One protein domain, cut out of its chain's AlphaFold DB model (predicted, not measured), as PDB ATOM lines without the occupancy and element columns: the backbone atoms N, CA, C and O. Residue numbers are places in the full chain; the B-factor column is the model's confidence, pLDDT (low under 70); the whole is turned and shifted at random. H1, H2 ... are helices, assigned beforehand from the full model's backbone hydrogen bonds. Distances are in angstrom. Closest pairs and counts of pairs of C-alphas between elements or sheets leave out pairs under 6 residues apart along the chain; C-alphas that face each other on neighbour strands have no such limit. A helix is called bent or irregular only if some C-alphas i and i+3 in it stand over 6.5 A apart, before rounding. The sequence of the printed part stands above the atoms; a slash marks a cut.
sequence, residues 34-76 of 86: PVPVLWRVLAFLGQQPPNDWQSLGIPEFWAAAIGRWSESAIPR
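AT A GLANCE: This is residues 34 to 76 of the 86 residues of an uncharacterized protein of Gammaproteobacteria bacterium (UniProt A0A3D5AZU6). Two helices, H1 and H3, lie side by side and run the same way; short H2 packs on H1 near its start, and a tail, residues 68 to 76, runs on past H3. The 43 printed residues, with H1, H2 and H3 in that order, are all helix in class, compact with a radius of gyration of the C-alphas of 9.8 A, and span 30 by 17 by 14 A.

IN THESE COORDINATES: Find C-alpha 34 at (-21.187, 32.701, -22.483); H1 runs 15.3 A from there to residue 44. H2 is residues 51 to 55, neither bent nor irregular, but only just: C-alphas 51 and 54 are 6.1 A apart. H3, residues 58 to 67, runs 14.3 A to C-alpha 67 at (-22.875, 51.833, -24.408).

HOW THE PARTS SIT: H1 touches H3 at a shallow tilt of 22 degrees, the same way; look at their closest C-alphas, Val 35 and Ile 58, 6.4 A apart. H1 touches H2, closest at C-alphas 36 and 54, 4.9 A. H2 and H3 are close but not clearly touching: their closest C-alphas, 53 and 61, are 6.5 A apart. In H1 and H3 every O i to N i+4 pair is within hydrogen-bond range; in H2 0 of 1 is, but 2 of 2 O i to N i+3 pairs are.

THE WHOLE: C-alphas 57 and 76, the two farthest apart, are 30.2 A apart. The printed part has no cut; the link H1 to H2 is short, H2 to H3 tight. No printed residue is under 70 in pLDDT.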
ATOM      1  N   PRO A  34     -21.978  31.823 -21.622       91.69
ATOM      2  CA  PRO A  34     -21.187  32.701 -22.483       91.69
ATOM      3  C   PRO A  34     -20.810  34.039 -21.829       91.69
ATOM      4  O   PRO A  34     -19.741  34.570 -22.116       91.69
ATOM      5  N   VAL A  35     -21.642  34.585 -20.936       95.62
ATOM      6  CA  VAL A  35     -21.450  35.941 -20.383       95.62
ATOM      7  C   VAL A  35     -20.142  36.101 -19.593       95.62
ATOM      8  O   VAL A  35     -19.414  37.048 -19.879       95.62
ATOM      9  N   PRO A  36     -19.738  35.175 -18.699       93.69
ATOM     10  CA  PRO A  36     -18.431  35.266 -18.042       93.69
ATOM     11  C   PRO A  36     -17.243  35.272 -19.017       93.69
ATOM     12  O   PRO A  36     -16.236  35.933 -18.771       93.69
ATOM     13  N   VAL A  37     -17.350  34.561 -20.144       92.56
ATOM     14  CA  VAL A  37     -16.320  34.582 -21.195       92.56
ATOM     15  C   VAL A  37     -16.295  35.942 -21.887       92.56
ATOM     16  O   VAL A  37     -15.223  36.520 -22.039       92.56
ATOM     17  N   LEU A  38     -17.455  36.480 -22.268       95.56
ATOM     18  CA  LEU A  38     -17.548  37.804 -22.888       95.56
ATOM     19  C   LEU A  38     -17.025  38.905 -21.955       95.56
ATOM     20  O   LEU A  38     -16.306  39.797 -22.397       95.56
ATOM     21  N   TRP A  39     -17.320  38.807 -20.658       96.94
ATOM     22  CA  TRP A  39     -16.787  39.701 -19.634       96.94
ATOM     23  C   TRP A  39     -15.253  39.675 -19.604       96.94
ATOM     24  O   TRP A  39     -14.617  40.726 -19.660       96.94
ATOM     25  N   ARG A  40     -14.646  38.476 -19.614       94.44
ATOM     26  CA  ARG A  40     -13.181  38.319 -19.685       94.44
ATOM     27  C   ARG A  40     -12.603  38.906 -20.971       94.44
ATOM     28  O   ARG A  40     -11.526  39.489 -20.931       94.44
ATOM     29  N   VAL A  41     -13.308  38.785 -22.097       95.00
ATOM     30  CA  VAL A  41     -12.890  39.382 -23.376       95.00
ATOM     31  C   VAL A  41     -12.917  40.911 -23.314       95.00
ATOM     32  O   VAL A  41     -11.974  41.543 -23.778       95.00
ATOM     33  N   LEU A  42     -13.937  41.524 -22.706       97.00
ATOM     34  CA  LEU A  42     -13.957  42.979 -22.512       97.00
ATOM     35  C   LEU A  42     -12.792  43.443 -21.633       97.00
ATOM     36  O   LEU A  42     -12.101  44.391 -22.001       97.00
ATOM     37  N   ALA A  43     -12.532  42.745 -20.525       96.44
ATOM     38  CA  ALA A  43     -11.383  43.031 -19.669       96.44
ATOM     39  C   ALA A  43     -10.045  42.873 -20.421       96.44
ATOM     40  O   ALA A  43      -9.162  43.717 -20.301       96.44
ATOM     41  N   PHE A  44      -9.909  41.840 -21.261       96.19
ATOM     42  CA  PHE A  44      -8.749  41.644 -22.140       96.19
ATOM     43  C   PHE A  44      -8.550  42.806 -23.127       96.19
ATOM     44  O   PHE A  44      -7.423  43.225 -23.375       96.19
ATOM     45  N   LEU A  45      -9.643  43.363 -23.655       97.00
ATOM     46  CA  LEU A  45      -9.637  44.542 -24.529       97.00
ATOM     47  C   LEU A  45      -9.451  45.861 -23.755       97.00
ATOM     48  O   LEU A  45      -9.732  46.929 -24.298       97.00
ATOM     49  N   GLY A  46      -9.010  45.794 -22.493       96.69
ATOM     50  CA  GLY A  46      -8.729  46.940 -21.626       96.69
ATOM     51  C   GLY A  46      -9.968  47.703 -21.156       96.69
ATOM     52  O   GLY A  46      -9.842  48.728 -20.487       96.69
ATOM     53  N   GLN A  47     -11.168  47.207 -21.467       97.69
ATOM     54  CA  GLN A  47     -12.400  47.763 -20.921       97.69
ATOM     55  C   GLN A  47     -12.478  47.454 -19.418       97.69
ATOM     56  O   GLN A  47     -11.839  46.525 -18.921       97.69
ATOM     57  N   GLN A  48     -13.310  48.194 -18.687       96.38
ATOM     58  CA  GLN A  48     -13.519  47.993 -17.248       96.38
ATOM     59  C   GLN A  48     -14.956  47.527 -16.964       96.38
ATOM     60  O   GLN A  48     -15.738  48.280 -16.379       96.38
ATOM     61  N   PRO A  49     -15.364  46.323 -17.422       96.81
ATOM     62  CA  PRO A  49     -16.709  45.828 -17.168       96.81
ATOM     63  C   PRO A  49     -16.890  45.542 -15.662       96.81
ATOM     64  O   PRO A  49     -16.103  44.791 -15.081       96.81
ATOM     65  N   PRO A  50     -17.928  46.090 -15.013       97.31
ATOM     66  CA  PRO A  50     -18.295  45.747 -13.642       97.31
ATOM     67  C   PRO A  50     -18.455  44.234 -13.411       97.31
ATOM     68  O   PRO A  50     -18.877  43.498 -14.304       97.31
ATOM     69  N   ASN A  51     -18.116  43.750 -12.211       96.50
ATOM     70  CA  ASN A  51     -18.146  42.314 -11.883       96.50
ATOM     71  C   ASN A  51     -19.558  41.709 -11.939       96.50
ATOM     72  O   ASN A  51     -19.718  40.545 -12.306       96.50
ATOM     73  N   ASP A  52     -20.576  42.495 -11.598       96.50
ATOM     74  CA  ASP A  52     -21.985  42.099 -11.643       96.50
ATOM     75  C   ASP A  52     -22.488  41.841 -13.072       96.50
ATOM     76  O   ASP A  52     -23.486  41.152 -13.251       96.50
ATOM     77  N   TRP A  53     -21.770  42.274 -14.113       96.94
ATOM     78  CA  TRP A  53     -22.153  41.964 -15.491       96.94
ATOM     79  C   TRP A  53     -22.051  40.481 -15.832       96.94
ATOM     80  O   TRP A  53     -22.686  40.029 -16.781       96.94
ATOM     81  N   GLN A  54     -21.274  39.707 -15.070       95.75
ATOM     82  CA  GLN A  54     -21.120  38.269 -15.296       95.75
ATOM     83  C   GLN A  54     -22.430  37.488 -15.096       95.75
ATOM     84  O   GLN A  54     -22.547  36.372 -15.607       95.75
ATOM     85  N   SER A  55     -23.401  38.058 -14.372       95.56
ATOM     86  CA  SER A  55     -24.721  37.464 -14.123       95.56
ATOM     87  C   SER A  55     -25.824  37.992 -15.047       95.56
ATOM     88  O   SER A  55     -26.962  37.530 -14.942       95.56
ATOM     89  N   LEU A  56     -25.513  38.924 -15.955       96.38
ATOM     90  CA  LEU A  56     -26.488  39.459 -16.905       96.38
ATOM     91  C   LEU A  56     -26.939  38.405 -17.918       96.38
ATOM     92  O   LEU A  56     -26.239  37.428 -18.200       96.38
ATOM     93  N   GLY A  57     -28.103  38.650 -18.518       96.00
ATOM     94  CA  GLY A  57     -28.468  38.014 -19.773       96.00
ATOM     95  C   GLY A  57     -27.621  38.549 -20.932       96.00
ATOM     96  O   GLY A  57     -26.988  39.605 -20.858       96.00
ATOM     97  N   ILE A  58     -27.571  37.781 -22.021       96.00
ATOM     98  CA  ILE A  58     -26.784  38.138 -23.211       96.00
ATOM     99  C   ILE A  58     -27.223  39.476 -23.834       96.00
ATOM    100  O   ILE A  58     -26.336  40.273 -24.156       96.00
ATOM    101  N   PRO A  59     -28.528  39.764 -24.011       97.69
ATOM    102  CA  PRO A  59     -28.967  41.051 -24.549       97.69
ATOM    103  C   PRO A  59     -28.547  42.235 -23.670       97.69
ATOM    104  O   PRO A  59     -28.022  43.225 -24.181       97.69
ATOM    105  N   GLU A  60     -28.718  42.115 -22.353       98.06
ATOM    106  CA  GLU A  60     -28.374  43.158 -21.387       98.06
ATOM    107  C   GLU A  60     -26.865  43.408 -21.356       98.06
ATOM    108  O   GLU A  60     -26.426  44.560 -21.347       98.06
ATOM    109  N   PHE A  61     -26.067  42.337 -21.406       98.00
ATOM    110  CA  PHE A  61     -24.615  42.434 -21.490       98.00
ATOM    111  C   PHE A  61     -24.175  43.229 -22.725       98.00
ATOM    112  O   PHE A  61     -23.368  44.149 -22.606       98.00
ATOM    113  N   TRP A  62     -24.713  42.915 -23.910       98.06
ATOM    114  CA  TRP A  62     -24.331  43.618 -25.138       98.06
ATOM    115  C   TRP A  62     -24.765  45.079 -25.141       98.06
ATOM    116  O   TRP A  62     -23.972  45.935 -25.529       98.06
ATOM    117  N   ALA A  63     -25.975  45.380 -24.664       98.38
ATOM    118  CA  ALA A  63     -26.432  46.759 -24.531       98.38
ATOM    119  C   ALA A  63     -25.487  47.573 -23.627       98.38
ATOM    120  O   ALA A  63     -25.077  48.679 -23.984       98.38
ATOM    121  N   ALA A  64     -25.077  46.998 -22.492       97.94
ATOM    122  CA  ALA A  64     -24.148  47.633 -21.564       97.94
ATOM    123  C   ALA A  64     -22.730  47.791 -22.146       97.94
ATOM    124  O   ALA A  64     -22.117  48.846 -21.968       97.94
ATOM    125  N   ALA A  65     -22.222  46.771 -22.844       98.06
ATOM    126  CA  ALA A  65     -20.895  46.768 -23.456       98.06
ATOM    127  C   ALA A  65     -20.775  47.800 -24.583       98.06
ATOM    128  O   ALA A  65     -19.814  48.563 -24.611       98.06
ATOM    129  N   ILE A  66     -21.771  47.865 -25.472       98.12
ATOM    130  CA  ILE A  66     -21.813  48.836 -26.571       98.12
ATOM    131  C   ILE A  66     -21.874  50.262 -26.014       98.12
ATOM    132  O   ILE A  66     -21.120  51.124 -26.454       98.12
ATOM    133  N   GLY A  67     -22.717  50.504 -25.005       97.88
ATOM    134  CA  GLY A  67     -22.875  51.833 -24.408       97.88
ATOM    135  C   GLY A  67     -21.647  52.355 -23.653       97.88
ATOM    136  O   GLY A  67     -21.588  53.544 -23.354       97.88
ATOM    137  N   ARG A  68     -20.675  51.492 -23.326       97.12
ATOM    138  CA  ARG A  68     -19.459  51.844 -22.569       97.12
ATOM    139  C   ARG A  68     -18.162  51.559 -23.329       97.12
ATOM    140  O   ARG A  68     -17.089  51.641 -22.738       97.12
ATOM    141  N   TRP A  69     -18.254  51.211 -24.610       97.44
ATOM    142  CA  TRP A  69     -17.088  50.878 -25.416       97.44
ATOM    143  C   TRP A  69     -16.158  52.081 -25.577       97.44
ATOM    144  O   TRP A  69     -16.596  53.169 -25.954       97.44
ATOM    145  N   SER A  70     -14.865  51.867 -25.342       97.25
ATOM    146  CA  SER A  70     -13.832  52.863 -25.604       97.25
ATOM    147  C   SER A  70     -12.669  52.256 -26.379       97.25
ATOM    148  O   SER A  70     -11.942  51.406 -25.864       97.25
ATOM    149  N   GLU A  71     -12.449  52.732 -27.605       95.69
ATOM    150  CA  GLU A  71     -11.304  52.321 -28.427       95.69
ATOM    151  C   GLU A  71      -9.967  52.702 -27.778       95.69
ATOM    152  O   GLU A  71      -9.007  51.934 -27.811       95.69
ATOM    153  N   SER A  72      -9.911  53.859 -27.114       96.44
ATOM    154  CA  SER A  72      -8.700  54.332 -26.431       96.44
ATOM    155  C   SER A  72      -8.270  53.444 -25.262       96.44
ATOM    156  O   SER A  72      -7.121  53.530 -24.834       96.44
ATOM    157  N   ALA A  73      -9.168  52.589 -24.760       97.06
ATOM    158  CA  ALA A  73      -8.862  51.638 -23.699       97.06
ATOM    159  C   ALA A  73      -8.168  50.367 -24.222       97.06
ATOM    160  O   ALA A  73      -7.615  49.610 -23.428       97.06
ATOM    161  N   ILE A  74      -8.159  50.133 -25.540       97.25
ATOM    162  CA  ILE A  74      -7.559  48.934 -26.125       97.25
ATOM    163  C   ILE A  74      -6.038  48.964 -25.922       97.25
ATOM    164  O   ILE A  74      -5.375  49.917 -26.352       97.25
ATOM    165  N   PRO A  75      -5.445  47.917 -25.317       96.44
ATOM    166  CA  PRO A  75      -4.004  47.847 -25.130       96.44
ATOM    167  C   PRO A  75      -3.258  47.879 -26.468       96.44
ATOM    168  O   PRO A  75      -3.497  47.058 -27.355       96.44
ATOM    169  N   ARG A  76      -2.294  48.797 -26.600       95.38
ATOM    170  CA  ARG A  76      -1.437  48.925 -27.791       95.38
ATOM    171  C   ARG A  76      -0.276  47.936 -27.740       95.38
ATOM    172  O   ARG A  76       0.881  48.319 -27.586       95.38
TER     173      ARG A  76